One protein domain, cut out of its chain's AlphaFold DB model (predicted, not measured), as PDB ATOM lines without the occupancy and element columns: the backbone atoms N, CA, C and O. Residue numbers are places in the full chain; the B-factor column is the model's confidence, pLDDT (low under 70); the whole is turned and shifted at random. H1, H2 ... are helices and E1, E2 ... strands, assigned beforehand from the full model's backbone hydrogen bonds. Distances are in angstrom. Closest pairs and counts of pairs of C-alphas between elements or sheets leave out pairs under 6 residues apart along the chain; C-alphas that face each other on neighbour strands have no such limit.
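Overview. This is residues 2 to 123 of the 128 residues of the protein "50S ribosomal protein L16 arginine hydroxylase" of Halomonas elongata (UniProt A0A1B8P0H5). A small sheet of three strands, E2 to E4, has H2 over one face and H4 and H6 over the other; H3, H5 and the short strand pair E1 and E5 gather round H6. At the far end of the longest axis H1 makes an arm, and its residues 2 to 8 stick out free. The printed part has 122 residues, with named elements in the order H1 H2 H3 E1 E2 E3 E4 H4 H5 H6 E5; the class is mixed, helices and strands. The sheets, ordered E2 E3 E4 and E1 E5, are antiparallel. The whole is compact, with a radius of gyration of the C-alphas of 15.4 A, yet elongated, spanning 56 by 35 by 24 A.

Arrangement. E2, residues 62 to 66, E3, residues 71 to 76, and E4, residues 79 to 84, form a meander, each strand the antiparallel neighbour of the one before. In the hairpin of E2 and E3, N 63 and O 75 are within hydrogen-bond range at 2.9 A; in the hairpin of E3 and E4, N 74 and O 81 are at 2.8 A. Three layers, helices on both faces of this sheet, are made with H2, residues 12 to 24, on one face and H4, residues 85 to 91, and H6, residues 107 to 116, on the other. H2 runs along the strands over E3 at a height over the sheet of 8.4 A; its closest C-alphas to E4 are Arg 21 and Asp 79, 5.6 A. H4 has a height of 7.7 A, and its closest C-alphas to E3 are Thr 85 and Ala 72, 4.8 A. H6 lies over E3 and E4 at a height of 10.3 A; its closest C-alphas to E4 are Val 110 and Cys 83, 7.5 A. H3, residues 41 to 49, touches H6, about perpendicular at 78 degrees, the closest C-alphas being Glu 41 and Pro 108, 5.4 A. H5, residues 99 to 103, touches H3, the closest C-alphas being Ala 99 and Leu 48, 4.8 A. E1, residues 54 to 56, and E5, residues 120 to 122, are antiparallel neighbours, with N 55 and O 121 at 2.8 A. H1, residues 2 to 9, and H2 only just touch, only at the corner, with 3 pairs of C-alphas within 8 A, the closest being Leu 9 and Leu 15, 6.0 A. Every O i to N i+4 pair is within hydrogen-bond range in H1, H2, H3, H4 and H6; H5 has 0 of 1, but 2 of 2 O i to N i+3 pairs.

Along the chain. H1 begins at C-alpha 2 (169.741, 311.564, 335.265), and E5 ends at C-alpha 122 (211.984, 305.904, 356.474). From first to last C-alpha H2 measures 17.9 A, E4 16.0 A, E3 15.9 A and H6 14.0 A.

Size, cuts and confidence. The C-alphas of Arg 2 and Ala 50 are the two farthest apart, 56.4 A. The link from H2 to H3, residues 25 to 40, is long. The printed part has no cut; its mean pLDDT is 93.9, and no printed residue is under 70.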
ATOM      1  N   ARG A   2     168.811 310.675 336.004       87.25
ATOM      2  CA  ARG A   2     169.741 311.564 335.265       87.25
ATOM      3  C   ARG A   2     169.943 312.943 335.912       87.25
ATOM      4  O   ARG A   2     171.077 313.371 336.036       87.25
ATOM      5  N   ALA A   3     168.866 313.614 336.325       84.44
ATOM      6  CA  ALA A   3     168.955 314.934 336.959       84.44
ATOM      7  C   ALA A   3     169.732 314.903 338.287       84.44
ATOM      8  O   ALA A   3     170.604 315.732 338.481       84.44
ATOM      9  N   LEU A   4     169.488 313.893 339.129       82.19
ATOM     10  CA  LEU A   4     170.198 313.702 340.399       82.19
ATOM     11  C   LEU A   4     171.704 313.457 340.181       82.19
ATOM     12  O   LEU A   4     172.536 314.014 340.883       82.19
ATOM     13  N   ILE A   5     172.050 312.639 339.177       82.69
ATOM     14  CA  ILE A   5     173.447 312.374 338.796       82.69
ATOM     15  C   ILE A   5     174.130 313.664 338.335       82.69
ATOM     16  O   ILE A   5     175.249 313.933 338.750       82.69
ATOM     17  N   LEU A   6     173.464 314.466 337.499       84.50
ATOM     18  CA  LEU A   6     174.019 315.738 337.029       84.50
ATOM     19  C   LEU A   6     174.191 316.741 338.168       84.50
ATOM     20  O   LEU A   6     175.258 317.314 338.288       84.50
ATOM     21  N   GLU A   7     173.208 316.859 339.057       80.88
ATOM     22  CA  GLU A   7     173.293 317.731 340.232       80.88
ATOM     23  C   GLU A   7     174.472 317.363 341.149       80.88
ATOM     24  O   GLU A   7     175.126 318.242 341.697       80.88
ATOM     25  N   THR A   8     174.799 316.072 341.265       72.06
ATOM     26  CA  THR A   8     175.968 315.620 342.040       72.06
ATOM     27  C   THR A   8     177.291 315.893 341.313       72.06
ATOM     28  O   THR A   8     178.305 316.159 341.951       72.06
ATOM     29  N   LEU A   9     177.300 315.825 339.978       78.56
ATOM     30  CA  LEU A   9     178.483 316.107 339.153       78.56
ATOM     31  C   LEU A   9     178.742 317.611 338.967       78.56
ATOM     32  O   LEU A   9     179.878 317.992 338.690       78.56
ATOM     33  N   ASP A  10     177.710 318.443 339.113       86.06
ATOM     34  CA  ASP A  10     177.781 319.896 338.938       86.06
ATOM     35  C   ASP A  10     178.437 320.612 340.134       86.06
ATOM     36  O   ASP A  10     178.755 321.797 340.028       86.06
ATOM     37  N   ASP A  11     178.693 319.917 341.251       88.94
ATOM     38  CA  ASP A  11     179.515 320.440 342.345       88.94
ATOM     39  C   ASP A  11     181.010 320.151 342.082       88.94
ATOM     40  O   ASP A  11     181.479 319.022 342.280       88.94
ATOM     41  N   PRO A  12     181.807 321.160 341.676       87.25
ATOM     42  CA  PRO A  12     183.216 320.968 341.342       87.25
ATOM     43  C   PRO A  12     184.071 320.570 342.552       87.25
ATOM     44  O   PRO A  12     185.134 319.970 342.382       87.25
ATOM     45  N   THR A  13     183.642 320.895 343.773       89.00
ATOM     46  CA  THR A  13     184.353 320.512 344.994       89.00
ATOM     47  C   THR A  13     184.150 319.033 345.274       89.00
ATOM     48  O   THR A  13     185.134 318.321 345.482       89.00
ATOM     49  N   GLN A  14     182.907 318.551 345.211       89.19
ATOM     50  CA  GLN A  14     182.610 317.124 345.366       89.19
ATOM     51  C   GLN A  14     183.253 316.293 344.254       89.19
ATOM     52  O   GLN A  14     183.874 315.268 344.539       89.19
ATOM     53  N   LEU A  15     183.187 316.765 343.003       91.38
ATOM     54  CA  LEU A  15     183.801 316.077 341.872       91.38
ATOM     55  C   LEU A  15     185.316 315.938 342.047       91.38
ATOM     56  O   LEU A  15     185.862 314.864 341.815       91.38
ATOM     57  N   ALA A  16     185.995 316.997 342.488       92.62
ATOM     58  CA  ALA A  16     187.430 316.953 342.721       92.62
ATOM     59  C   ALA A  16     187.819 316.046 343.896       92.62
ATOM     60  O   ALA A  16     188.827 315.350 343.800       92.62
ATOM     61  N   GLN A  17     187.032 316.029 344.979       94.44
ATOM     62  CA  GLN A  17     187.249 315.113 346.105       94.44
ATOM     63  C   GLN A  17     187.116 313.655 345.668       94.44
ATOM     64  O   GLN A  17     187.990 312.840 345.956       94.44
ATOM     65  N   TRP A  18     186.050 313.330 344.934       94.50
ATOM     66  CA  TRP A  18     185.851 311.991 344.385       94.50
ATOM     67  C   TRP A  18     186.967 311.612 343.406       94.50
ATOM     68  O   TRP A  18     187.570 310.549 343.543       94.50
ATOM     69  N   PHE A  19     187.275 312.488 342.448       95.62
ATOM     70  CA  PHE A  19     188.262 312.214 341.410       95.62
ATOM     71  C   PHE A  19     189.664 312.036 341.992       95.62
ATOM     72  O   PHE A  19     190.340 311.076 341.636       95.62
ATOM     73  N   GLY A  20     190.085 312.917 342.906       96.94
ATOM     74  CA  GLY A  20     191.388 312.832 343.564       96.94
ATOM     75  C   GLY A  20     191.577 311.479 344.239       96.94
ATOM     76  O   GLY A  20     192.492 310.746 343.878       96.94
ATOM     77  N   ARG A  21     190.629 311.101 345.106       97.06
ATOM     78  CA  ARG A  21     190.635 309.817 345.821       97.06
ATOM     79  C   ARG A  21     190.673 308.623 344.866       97.06
ATOM     80  O   ARG A  21     191.532 307.758 344.983       97.06
ATOM     81  N   VAL A  22     189.789 308.587 343.868       96.44
ATOM     82  CA  VAL A  22     189.741 307.470 342.908       96.44
ATOM     83  C   VAL A  22     191.047 307.338 342.120       96.44
ATOM     84  O   VAL A  22     191.522 306.224 341.908       96.44
ATOM     85  N   MET A  23     191.651 308.448 341.692       96.44
ATOM     86  CA  MET A  23     192.879 308.412 340.892       96.44
ATOM     87  C   MET A  23     194.115 308.037 341.712       96.44
ATOM     88  O   MET A  23     195.043 307.432 341.170       96.44
ATOM     89  N   THR A  24     194.126 308.352 343.009       96.75
ATOM     90  CA  THR A  24     195.213 307.969 343.915       96.75
ATOM     91  C   THR A  24     195.046 306.587 344.523       96.75
ATOM     92  O   THR A  24     195.987 306.102 345.125       96.75
ATOM     93  N   GLN A  25     193.909 305.909 344.363       94.50
ATOM     94  CA  GLN A  25     193.727 304.594 344.975       94.50
ATOM     95  C   GLN A  25     194.818 303.600 344.508       94.50
ATOM     96  O   GLN A  25     195.074 303.504 343.293       94.50
ATOM     97  N   PRO A  26     195.485 302.874 345.430       89.69
ATOM     98  CA  PRO A  26     196.561 301.963 345.082       89.69
ATOM     99  C   PRO A  26     196.006 300.824 344.235       89.69
ATOM    100  O   PRO A  26     194.876 300.362 344.405       89.69
ATOM    101  N   LYS A  27     196.813 300.358 343.281       85.50
ATOM    102  CA  LYS A  27     196.397 299.259 342.402       85.50
ATOM    103  C   LYS A  27     196.346 297.925 343.150       85.50
ATOM    104  O   LYS A  27     195.512 297.083 342.826       85.50
ATOM    105  N   TYR A  28     197.252 297.744 344.107       84.06
ATOM    106  CA  TYR A  28     197.380 296.548 344.926       84.06
ATOM    107  C   TYR A  28     197.411 296.992 346.384       84.06
ATOM    108  O   TYR A  28     198.376 297.609 346.816       84.06
ATOM    109  N   VAL A  29     196.328 296.723 347.111       72.06
ATOM    110  CA  VAL A  29     196.145 297.211 348.487       72.06
ATOM    111  C   VAL A  29     197.182 296.605 349.433       72.06
ATOM    112  O   VAL A  29     197.669 297.293 350.316       72.06
ATOM    113  N   ASP A  30     197.597 295.365 349.177       77.06
ATOM    114  CA  ASP A  30     198.561 294.633 350.008       77.06
ATOM    115  C   ASP A  30     200.006 295.174 349.916       77.06
ATOM    116  O   ASP A  30     200.900 294.621 350.548       77.06
ATOM    117  N   GLN A  31     200.263 296.199 349.090       79.56
ATOM    118  CA  GLN A  31     201.580 296.846 348.987       79.56
ATOM    119  C   GLN A  31     201.814 297.895 350.071       79.56
ATOM    120  O   GLN A  31     202.965 298.177 350.383       79.56
ATOM    121  N   LEU A  32     200.743 298.466 350.621       82.50
ATOM    122  CA  LEU A  32     200.840 299.426 351.710       82.50
ATOM    123  C   LEU A  32     200.759 298.647 353.016       82.50
ATOM    124  O   LEU A  32     199.814 297.878 353.223       82.50
ATOM    125  N   VAL A  33     201.759 298.823 353.872       86.06
ATOM    126  CA  VAL A  33     201.832 298.161 355.172       86.06
ATOM    127  C   VAL A  33     201.686 299.237 356.241       86.06
ATOM    128  O   VAL A  33     202.647 299.945 356.516       86.06
ATOM    129  N   PRO A  34     200.489 299.394 356.833       88.25
ATOM    130  CA  PRO A  34     200.296 300.323 357.935       88.25
ATOM    131  C   PRO A  34     201.186 299.958 359.122       88.25
ATOM    132  O   PRO A  34     201.390 298.771 359.404       88.25
ATOM    133  N   ASN A  35     201.638 300.964 359.866       88.62
ATOM    134  CA  ASN A  35     202.376 300.723 361.100       88.62
ATOM    135  C   ASN A  35     201.500 299.989 362.123       88.62
ATOM    136  O   ASN A  35     200.319 300.293 362.309       88.62
ATOM    137  N   GLU A  36     202.096 299.035 362.840       85.44
ATOM    138  CA  GLU A  36     201.397 298.293 363.897       85.44
ATOM    139  C   GLU A  36     201.082 299.174 365.113       85.44
ATOM    140  O   GLU A  36     200.093 298.954 365.819       85.44
ATOM    141  N   THR A  37     201.929 300.173 365.361       88.19
ATOM    142  CA  THR A  37     201.807 301.117 366.470       88.19
ATOM    143  C   THR A  37     201.733 302.542 365.939       88.19
ATOM    144  O   THR A  37     202.539 302.879 365.073       88.19
ATOM    145  N   PRO A  38     200.829 303.384 366.472       92.06
ATOM    146  CA  PRO A  38     200.782 304.793 366.105       92.06
ATOM    147  C   PRO A  38     202.122 305.478 366.357       92.06
ATOM    148  O   PRO A  38     202.718 305.288 367.421       92.06
ATOM    149  N   THR A  39     202.562 306.290 365.403       94.50
ATOM    150  CA  THR A  39     203.773 307.098 365.549       94.50
ATOM    151  C   THR A  39     203.457 308.368 366.334       94.50
ATOM    152  O   THR A  39     202.490 309.075 366.047       94.50
ATOM    153  N   GLU A  40     204.290 308.711 367.313       97.19
ATOM    154  CA  GLU A  40     204.167 309.982 368.027       97.19
ATOM    155  C   GLU A  40     204.775 311.128 367.201       97.19
ATOM    156  O   GLU A  40     205.910 311.039 366.724       97.19
ATOM    157  N   GLU A  41     204.070 312.260 367.081       97.62
ATOM    158  CA  GLU A  41     204.555 313.421 366.310       97.62
ATOM    159  C   GLU A  41     205.934 313.904 366.784       97.62
ATOM    160  O   GLU A  41     206.769 314.312 365.977       97.62
ATOM    161  N   THR A  42     206.203 313.837 368.090       97.69
ATOM    162  CA  THR A  42     207.495 314.246 368.656       97.69
ATOM    163  C   THR A  42     208.644 313.331 368.251       97.69
ATOM    164  O   THR A  42     209.769 313.811 368.128       97.69
ATOM    165  N   GLU A  43     208.381 312.038 368.048       97.31
ATOM    166  CA  GLU A  43     209.401 311.070 367.628       97.31
ATOM    167  C   GLU A  43     209.768 311.295 366.161       97.31
ATOM    168  O   GLU A  43     210.947 311.452 365.845       97.31
ATOM    169  N   LEU A  44     208.760 311.449 365.295       97.56
ATOM    170  CA  LEU A  44     208.959 311.785 363.884       97.56
ATOM    171  C   LEU A  44     209.735 313.098 363.710       97.56
ATOM    172  O   LEU A  44     210.676 313.175 362.922       97.56
ATOM    173  N   VAL A  45     209.371 314.135 364.471       98.31
ATOM    174  CA  VAL A  45     210.073 315.427 364.439       98.31
ATOM    175  C   VAL A  45     211.529 315.278 364.873       98.31
ATOM    176  O   VAL A  45     212.409 315.852 364.232       98.31
ATOM    177  N   ALA A  46     211.796 314.521 365.941       98.12
ATOM    178  CA  ALA A  46     213.151 314.313 366.437       98.12
ATOM    179  C   ALA A  46     214.029 313.565 365.421       98.12
ATOM    180  O   ALA A  46     215.166 313.981 365.200       98.12
ATOM    181  N   ALA A  47     213.498 312.521 364.778       97.56
ATOM    182  CA  ALA A  47     214.200 311.743 363.755       97.56
ATOM    183  C   ALA A  47     214.547 312.595 362.521       97.56
ATOM    184  O   ALA A  47     215.712 312.681 362.126       97.56
ATOM    185  N   LEU A  48     213.580 313.347 361.982       97.75
ATOM    186  CA  LEU A  48     213.835 314.273 360.870       97.75
ATOM    187  C   LEU A  48     214.900 315.317 361.235       97.75
ATOM    188  O   LEU A  48     215.830 315.565 360.472       97.75
ATOM    189  N   GLN A  49     214.813 315.912 362.429       98.00
ATOM    190  CA  GLN A  49     215.811 316.878 362.907       98.00
ATOM    191  C   GLN A  49     217.199 316.262 363.133       98.00
ATOM    192  O   GLN A  49     218.196 316.984 363.078       98.00
ATOM    193  N   ALA A  50     217.278 314.951 363.372       97.31
ATOM    194  CA  ALA A  50     218.531 314.207 363.450       97.31
ATOM    195  C   ALA A  50     219.152 313.923 362.066       97.31
ATOM    196  O   ALA A  50     220.296 313.472 362.001       97.31
ATOM    197  N   GLY A  51     218.447 314.251 360.978       96.50
ATOM    198  CA  GLY A  51     218.906 314.095 359.600       96.50
ATOM    199  C   GLY A  51     218.374 312.848 358.898       96.50
ATOM    200  O   GLY A  51     218.801 312.580 357.777       96.50
ATOM    201  N   GLU A  52     217.465 312.101 359.527       97.00
ATOM    202  CA  GLU A  52     216.741 311.025 358.849       97.00
ATOM    203  C   GLU A  52     215.804 311.612 357.784       97.00
ATOM    204  O   GLU A  52     215.323 312.744 357.903       97.00
ATOM    205  N   THR A  53     215.552 310.840 356.730       97.31
ATOM    206  CA  THR A  53     214.674 311.236 355.627       97.31
ATOM    207  C   THR A  53     213.576 310.213 355.421       97.31
ATOM    208  O   THR A  53     213.728 309.036 355.742       97.31
ATOM    209  N   LEU A  54     212.464 310.681 354.869       96.88
ATOM    210  CA  LEU A  54     211.347 309.852 354.456       96.88
ATOM    211  C   LEU A  54     211.372 309.652 352.937       96.88
ATOM    212  O   LEU A  54     211.857 310.487 352.163       96.88
ATOM    213  N   GLU A  55     210.741 308.578 352.498       95.88
ATOM    214  CA  GLU A  55     210.443 308.309 351.102       95.88
ATOM    215  C   GLU A  55     208.985 307.902 350.916       95.88
ATOM    216  O   GLU A  55     208.288 307.552 351.864       95.88
ATOM    217  N   ARG A  56     208.490 308.016 349.679       95.56
ATOM    218  CA  ARG A  56     207.147 307.526 349.352       95.56
ATOM    219  C   ARG A  56     207.240 306.027 349.142       95.56
ATOM    220  O   ARG A  56     208.021 305.597 348.293       95.56
ATOM    221  N   SER A  57     206.390 305.278 349.828       93.62
ATOM    222  CA  SER A  57     206.341 303.824 349.724       93.62
ATOM    223  C   SER A  57     206.097 303.381 348.282       93.62
ATOM    224  O   SER A  57     205.357 304.013 347.511       93.62
ATOM    225  N   LEU A  58     206.705 302.260 347.890       90.06
ATOM    226  CA  LEU A  58     206.571 301.727 346.538       90.06
ATOM    227  C   LEU A  58     205.106 301.421 346.203       90.06
ATOM    228  O   LEU A  58     204.468 300.551 346.787       90.06
ATOM    229  N   GLY A  59     204.587 302.107 345.186       88.62
ATOM    230  CA  GLY A  59     203.206 301.937 344.731       88.62
ATOM    231  C   GLY A  59     202.208 302.909 345.360       88.62
ATOM    232  O   GLY A  59     201.090 302.995 344.836       88.62
ATOM    233  N   SER A  60     202.621 303.681 346.373       94.38
ATOM    234  CA  SER A  60     201.827 304.789 346.898       94.38
ATOM    235  C   SER A  60     201.670 305.892 345.846       94.38
ATOM    236  O   SER A  60     202.564 306.150 345.027       94.38
ATOM    237  N   ARG A  61     200.497 306.524 345.803       96.25
ATOM    238  CA  ARG A  61     200.159 307.548 344.805       96.25
ATOM    239  C   ARG A  61     199.723 308.829 345.475       96.25
ATOM    240  O   ARG A  61     198.656 308.901 346.073       96.25
ATOM    241  N   PHE A  62     200.505 309.870 345.233       97.88
ATOM    242  CA  PHE A  62     200.257 311.203 345.743       97.88
ATOM    243  C   PHE A  62     199.748 312.117 344.631       97.88
ATOM    244  O   PHE A  62     200.272 312.139 343.515       97.88
ATOM    245  N   ALA A  63     198.737 312.914 344.945       98.25
ATOM    246  CA  ALA A  63     198.289 314.034 344.133       98.25
ATOM    247  C   ALA A  63     197.800 315.147 345.057       98.25
ATOM    248  O   ALA A  63     197.508 314.916 346.223       98.25
ATOM    249  N   TRP A  64     197.666 316.367 344.555       98.31
ATOM    250  CA  TRP A  64     197.100 317.447 345.355       98.31
ATOM    251  C   TRP A  64     196.270 318.392 344.502       98.31
ATOM    252  O   TRP A  64     196.417 318.470 343.279       98.31
ATOM    253  N   ARG A  65     195.389 319.134 345.169       97.38
ATOM    254  CA  ARG A  65     194.609 320.216 344.573       97.38
ATOM    255  C   ARG A  65     194.529 321.382 345.546       97.38
ATOM    256  O   ARG A  65     194.098 321.199 346.681       97.38
ATOM    257  N   ALA A  66     194.868 322.579 345.075       97.06
ATOM    258  CA  ALA A  66     194.622 323.813 345.818       97.06
ATOM    259  C   ALA A  66     193.120 323.993 346.094       97.06
ATOM    260  O   ALA A  66     192.294 323.896 345.180       97.06
ATOM    261  N   LEU A  67     192.785 324.269 347.350       95.50
ATOM    262  CA  LEU A  67     191.496 324.823 347.758       95.50
ATOM    263  C   LEU A  67     191.545 326.351 347.649       95.50
ATOM    264  O   LEU A  67     190.610 326.964 347.138       95.50
ATOM    265  N   ASP A  68     192.677 326.929 348.054       95.00
ATOM    266  CA  ASP A  68     193.043 328.332 347.893       95.00
ATOM    267  C   ASP A  68     194.582 328.482 347.851       95.00
ATOM    268  O   ASP A  68     195.317 327.508 347.662       95.00
ATOM    269  N   ASP A  69     195.086 329.710 347.997       94.25
ATOM    270  CA  ASP A  69     196.523 330.007 347.942       94.25
ATOM    271  C   ASP A  69     197.329 329.367 349.089       94.25
ATOM    272  O   ASP A  69     198.547 329.231 348.976       94.25
ATOM    273  N   GLN A  70     196.683 328.996 350.196       96.81
ATOM    274  CA  GLN A  70     197.309 328.506 351.426       96.81
ATOM    275  C   GLN A  70     196.890 327.080 351.795       96.81
ATOM    276  O   GLN A  70     197.663 326.391 352.458       96.81
ATOM    277  N   ARG A  71     195.704 326.629 351.381       97.75
ATOM    278  CA  ARG A  71     195.141 325.308 351.685       97.75
ATOM    279  C   ARG A  71     195.023 324.444 350.443       97.75
ATOM    280  O   ARG A  71     194.603 324.902 349.378       97.75
ATOM    281  N   ALA A  72     195.305 323.161 350.604       98.19
ATOM    282  CA  ALA A  72     195.141 322.152 349.578       98.19
ATOM    283  C   ALA A  72     194.554 320.872 350.169       98.19
ATOM    284  O   ALA A  72     194.772 320.538 351.329       98.19
ATOM    285  N   THR A  73     193.856 320.111 349.329       98.50
ATOM    286  CA  THR A  73     193.654 318.690 349.603       98.50
ATOM    287  C   THR A  73     194.829 317.915 349.022       98.50
ATOM    288  O   THR A  73     195.043 317.948 347.808       98.50
ATOM    289  N   LEU A  74     195.568 317.222 349.882       98.62
ATOM    290  CA  LEU A  74     196.504 316.170 349.517       98.62
ATOM    291  C   LEU A  74     195.726 314.855 349.406       98.62
ATOM    292  O   LEU A  74     195.073 314.440 350.358       98.62
ATOM    293  N   PHE A  75     195.786 314.220 348.247       98.62
ATOM    294  CA  PHE A  75     195.229 312.898 348.006       98.62
ATOM    295  C   PHE A  75     196.349 311.869 348.041       98.62
ATOM    296  O   PHE A  75     197.334 312.023 347.313       98.62
ATOM    297  N   VAL A  76     196.195 310.842 348.871       98.12
ATOM    298  CA  VAL A  76     197.169 309.754 349.004       98.12
ATOM    299  C   VAL A  76     196.412 308.452 349.134       98.12
ATOM    300  O   VAL A  76     195.536 308.337 349.981       98.12
ATOM    301  N   ASP A  77     196.684 307.504 348.245       96.81
ATOM    302  CA  ASP A  77     196.177 306.129 348.330       96.81
ATOM    303  C   ASP A  77     194.649 305.961 348.442       96.81
ATOM    304  O   ASP A  77     194.131 304.919 348.838       96.81
ATOM    305  N   GLY A  78     193.892 306.962 347.989       95.19
ATOM    306  CA  GLY A  78     192.426 306.966 348.075       95.19
ATOM    307  C   GLY A  78     191.870 307.822 349.205       95.19
ATOM    308  O   GLY A  78     190.666 308.106 349.231       95.19
ATOM    309  N   ASP A  79     192.742 308.310 350.077       95.50
ATOM    310  CA  ASP A  79     192.425 309.285 351.097       95.50
ATOM    311  C   ASP A  79     192.642 310.722 350.633       95.50
ATOM    312  O   ASP A  79     193.204 310.997 349.576       95.50
ATOM    313  N   GLY A  80     192.080 311.654 351.397       96.88
ATOM    314  CA  GLY A  80     192.108 313.082 351.119       96.88
ATOM    315  C   GLY A  80     192.251 313.836 352.430       96.88
ATOM    316  O   GLY A  80     191.383 313.724 353.298       96.88
ATOM    317  N   LEU A  81     193.340 314.586 352.549       97.44
ATOM    318  CA  LEU A  81     193.790 315.285 353.745       97.44
ATOM    319  C   LEU A  81     193.868 316.777 353.445       97.44
ATOM    320  O   LEU A  81     194.463 317.177 352.449       97.44
ATOM    321  N   ASP A  82     193.282 317.605 354.302       97.31
ATOM    322  CA  ASP A  82     193.477 319.052 354.220       97.31
ATOM    323  C   ASP A  82     194.796 319.428 354.907       97.31
ATOM    324  O   ASP A  82     195.068 319.000 356.037       97.31
ATOM    325  N   CYS A  83     195.630 320.189 354.204       97.88
ATOM    326  CA  CYS A  83     196.928 320.649 354.681       97.88
ATOM    327  C   CYS A  83     197.386 321.905 353.919       97.88
ATOM    328  O   CYS A  83     196.742 322.325 352.948       97.88
ATOM    329  N   PRO A  84     198.485 322.553 354.340       98.38
ATOM    330  CA  PRO A  84     199.013 323.685 353.597       98.38
ATOM    331  C   PRO A  84     199.428 323.330 352.164       98.38
ATOM    332  O   PRO A  84     200.030 322.288 351.909       98.38
ATOM    333  N   THR A  85     199.174 324.243 351.225       98.25
ATOM    334  CA  THR A  85     199.491 324.057 349.798       98.25
ATOM    335  C   THR A  85     200.980 323.797 349.545       98.25
ATOM    336  O   THR A  85     201.318 323.040 348.635       98.25
ATOM    337  N   GLY A  86     201.868 324.413 350.333       97.69
ATOM    338  CA  GLY A  86     203.315 324.176 350.264       97.69
ATOM    339  C   GLY A  86     203.663 322.719 350.564       97.69
ATOM    340  O   GLY A  86     204.201 322.029 349.702       97.69
ATOM    341  N   LEU A  87     203.222 322.233 351.726       98.12
ATOM    342  CA  LEU A  87     203.405 320.849 352.155       98.12
ATOM    343  C   LEU A  87     202.827 319.840 351.152       98.12
ATOM    344  O   LEU A  87     203.508 318.894 350.765       98.12
ATOM    345  N   ALA A  88     201.594 320.057 350.680       98.31
ATOM    346  CA  ALA A  88     200.955 319.161 349.715       98.31
ATOM    347  C   ALA A  88     201.757 319.041 348.409       98.31
ATOM    348  O   ALA A  88     201.883 317.955 347.838       98.31
ATOM    349  N   ARG A  89     202.310 320.166 347.939       97.75
ATOM    350  CA  ARG A  89     203.117 320.221 346.720       97.75
ATOM    351  C   ARG A  89     204.434 319.472 346.875       97.75
ATOM    352  O   ARG A  89     204.837 318.798 345.932       97.75
ATOM    353  N   GLU A  90     205.099 319.604 348.017       97.69
ATOM    354  CA  GLU A  90     206.362 318.911 348.273       97.69
ATOM    355  C   GLU A  90     206.154 317.405 348.429       97.69
ATOM    356  O   GLU A  90     206.834 316.628 347.760       97.69
ATOM    357  N   LEU A  91     205.138 316.987 349.192       98.06
ATOM    358  CA  LEU A  91     204.800 315.572 349.377       98.06
ATOM    359  C   LEU A  91     204.484 314.874 348.051       98.06
ATOM    360  O   LEU A  91     205.052 313.824 347.757       98.06
ATOM    361  N   ALA A  92     203.661 315.496 347.205       97.56
ATOM    362  CA  ALA A  92     203.313 314.967 345.885       97.56
ATOM    363  C   ALA A  92     204.375 315.218 344.794       97.56
ATOM    364  O   ALA A  92     204.175 314.840 343.639       97.56
ATOM    365  N   GLY A  93     205.466 315.909 345.130       96.44
ATOM    366  CA  GLY A  93     206.589 316.155 344.234       96.44
ATOM    367  C   GLY A  93     207.585 314.994 344.201       96.44
ATOM    368  O   GLY A  93     207.282 313.863 344.564       96.44
ATOM    369  N   THR A  94     208.808 315.295 343.764       93.00
ATOM    370  CA  THR A  94     209.937 314.346 343.727       93.00
ATOM    371  C   THR A  94     211.099 314.781 344.620       93.00
ATOM    372  O   THR A  94     212.182 314.212 344.535       93.00
ATOM    373  N   ALA A  95     210.915 315.839 345.416       91.00
ATOM    374  CA  ALA A  95     211.936 316.319 346.341       91.00
ATOM    375  C   ALA A  95     212.140 315.315 347.484       91.00
ATOM    376  O   ALA A  95     211.189 314.622 347.858       91.00
ATOM    377  N   THR A  96     213.355 315.256 348.030       93.38
ATOM    378  CA  THR A  96     213.653 314.526 349.268       93.38
ATOM    379  C   THR A  96     212.744 315.018 350.390       93.38
ATOM    380  O   THR A  96     212.468 316.214 350.478       93.38
ATOM    381  N   LEU A  97     212.248 314.098 351.216       97.12
ATOM    382  CA  LEU A  97     211.390 314.430 352.344       97.12
ATOM    383  C   LEU A  97     212.247 314.459 353.613       97.12
ATOM    384  O   LEU A  97     212.510 313.424 354.214       97.12
ATOM    385  N   ASP A  98     212.727 315.641 353.982       97.31
ATOM    386  CA  ASP A  98     213.618 315.844 355.127       97.31
ATOM    387  C   ASP A  98     213.018 316.838 356.141       97.31
ATOM    388  O   ASP A  98     211.840 317.212 356.075       97.31
ATOM    389  N   ALA A  99     213.831 317.278 357.106       97.69
ATOM    390  CA  ALA A  99     213.423 318.232 358.134       97.69
ATOM    391  C   ALA A  99     212.873 319.563 357.592       97.69
ATOM    392  O   ALA A  99     212.152 320.238 358.326       97.69
ATOM    393  N   HIS A 100     213.166 319.951 356.344       97.44
ATOM    394  CA  HIS A 100     212.631 321.177 355.746       97.44
ATOM    395  C   HIS A 100     211.098 321.167 355.688       97.44
ATOM    396  O   HIS A 100     210.461 322.206 355.857       97.44
ATOM    397  N   LEU A 101     210.480 319.988 355.562       97.31
ATOM    398  CA  LEU A 101     209.022 319.858 355.573       97.31
ATOM    399  C   LEU A 101     208.391 320.385 356.867       97.31
ATOM    400  O   LEU A 101     207.251 320.847 356.844       97.31
ATOM    401  N   LEU A 102     209.130 320.351 357.981       97.81
ATOM    402  CA  LEU A 102     208.679 320.833 359.287       97.81
ATOM    403  C   LEU A 102     208.523 322.361 359.345       97.81
ATOM    404  O   LEU A 102     207.950 322.876 360.305       97.81
ATOM    405  N   GLU A 103     209.000 323.094 358.335       97.62
ATOM    406  CA  GLU A 103     208.737 324.530 358.190       97.62
ATOM    407  C   GLU A 103     207.274 324.816 357.817       97.62
ATOM    408  O   GLU A 103     206.765 325.910 358.078       97.62
ATOM    409  N   HIS A 104     206.569 323.833 357.243       97.44
ATOM    410  CA  HIS A 104     205.147 323.954 356.948       97.44
ATOM    411  C   HIS A 104     204.297 323.664 358.184       97.44
ATOM    412  O   HIS A 104     204.528 322.719 358.940       97.44
ATOM    413  N   ALA A 105     203.234 324.450 358.359       96.00
ATOM    414  CA  ALA A 105     202.252 324.189 359.404       96.00
ATOM    415  C   ALA A 105     201.634 322.785 359.249       96.00
ATOM    416  O   ALA A 105     201.427 322.301 358.140       96.00
ATOM    417  N   GLU A 106     201.306 322.144 360.371       97.19
ATOM    418  CA  GLU A 106     200.691 320.804 360.416       97.19
ATOM    419  C   GLU A 106     201.523 319.663 359.804       97.19
ATOM    420  O   GLU A 106     201.023 318.540 359.731       97.19
ATOM    421  N   ALA A 107     202.778 319.903 359.402       98.00
ATOM    422  CA  ALA A 107     203.621 318.868 358.815       98.00
ATOM    423  C   ALA A 107     203.759 317.617 359.699       98.00
ATOM    424  O   ALA A 107     203.499 316.539 359.170       98.00
ATOM    425  N   PRO A 108     204.034 317.702 361.020       98.31
ATOM    426  CA  PRO A 108     204.140 316.506 361.862       98.31
ATOM    427  C   PRO A 108     202.883 315.629 361.821       98.31
ATOM    428  O   PRO A 108     202.973 314.442 361.522       98.31
ATOM    429  N   ARG A 109     201.703 316.233 362.010       97.81
ATOM    430  CA  ARG A 109     200.406 315.544 361.951       97.81
ATOM    431  C   ARG A 109     200.183 314.834 360.615       97.81
ATOM    432  O   ARG A 109     199.682 313.714 360.584       97.81
ATOM    433  N   VAL A 110     200.480 315.510 359.503       98.25
ATOM    434  CA  VAL A 110     200.287 314.946 358.157       98.25
ATOM    435  C   VAL A 110     201.284 313.819 357.900       98.25
ATOM    436  O   VAL A 110     200.880 312.772 357.413       98.25
ATOM    437  N   LEU A 111     202.555 314.006 358.253       98.19
ATOM    438  CA  LEU A 111     203.605 313.007 358.046       98.19
ATOM    439  C   LEU A 111     203.362 311.746 358.878       98.19
ATOM    440  O   LEU A 111     203.417 310.659 358.319       98.19
ATOM    441  N   VAL A 112     203.005 311.886 360.159       98.00
ATOM    442  CA  VAL A 112     202.620 310.754 361.019       98.00
ATOM    443  C   VAL A 112     201.456 309.985 360.414       98.00
ATOM    444  O   VAL A 112     201.515 308.767 360.317       98.00
ATOM    445  N   HIS A 113     200.416 310.682 359.947       97.50
ATOM    446  CA  HIS A 113     199.269 310.015 359.335       97.50
ATOM    447  C   HIS A 113     199.662 309.184 358.106       97.50
ATOM    448  O   HIS A 113     199.137 308.091 357.916       97.50
ATOM    449  N   LEU A 114     200.570 309.697 357.275       97.50
ATOM    450  CA  LEU A 114     201.027 309.006 356.070       97.50
ATOM    451  C   LEU A 114     201.984 307.849 356.379       97.50
ATOM    452  O   LEU A 114     201.901 306.818 355.718       97.50
ATOM    453  N   LEU A 115     202.855 308.010 357.376       96.75
ATOM    454  CA  LEU A 115     203.745 306.958 357.866       96.75
ATOM    455  C   LEU A 115     202.924 305.809 358.464       96.75
ATOM    456  O   LEU A 115     203.082 304.657 358.083       96.75
ATOM    457  N   ASP A 116     201.954 306.129 359.322       96.12
ATOM    458  CA  ASP A 116     201.091 305.126 359.944       96.12
ATOM    459  C   ASP A 116     200.179 304.424 358.930       96.12
ATOM    460  O   ASP A 116     199.817 303.266 359.132       96.12
ATOM    461  N   ALA A 117     199.829 305.092 357.829       94.94
ATOM    462  CA  ALA A 117     199.098 304.487 356.719       94.94
ATOM    463  C   ALA A 117     199.972 303.596 355.812       94.94
ATOM    464  O   ALA A 117     199.420 302.869 354.984       94.94
ATOM    465  N   GLY A 118     201.302 303.637 355.957       95.00
ATOM    466  CA  GLY A 118     202.245 302.939 355.079       95.00
ATOM    467  C   GLY A 118     202.377 303.574 353.692       95.00
ATOM    468  O   GLY A 118     202.676 302.880 352.724       95.00
ATOM    469  N   SER A 119     202.061 304.869 353.566       96.00
ATOM    470  CA  SER A 119     202.250 305.658 352.338       96.00
ATOM    471  C   SER A 119     203.622 306.339 352.284       96.00
ATOM    472  O   SER A 119     204.076 306.755 351.211       96.00
ATOM    473  N   LEU A 120     204.247 306.518 353.447       96.19
ATOM    474  CA  LEU A 120     205.631 306.939 353.600       96.19
ATOM    475  C   LEU A 120     206.381 305.877 354.396       96.19
ATOM    476  O   LEU A 120     205.785 305.242 355.260       96.19
ATOM    477  N   ASP A 121     207.682 305.786 354.156       94.88
ATOM    478  CA  ASP A 121     208.626 304.968 354.914       94.88
ATOM    479  C   ASP A 121     209.875 305.794 355.245       94.88
ATOM    480  O   ASP A 121     210.148 306.817 354.608       94.88
ATOM    481  N   TRP A 122     210.640 305.369 356.249       94.44
ATOM    482  CA  TRP A 122     211.984 305.904 356.474       94.44
ATOM    483  C   TRP A 122     212.924 305.387 355.389       94.44
ATOM    484  O   TRP A 122     212.898 304.203 355.066       94.44
ATOM    485  N   THR A 123     213.760 306.265 354.835       93.31
ATOM    486  CA  THR A 123     214.778 305.861 353.861       93.31
ATOM    487  C   THR A 123     215.799 304.947 354.538       93.31
ATOM    488  O   THR A 123     216.444 305.365 355.502       93.31
TER     489      THR A 123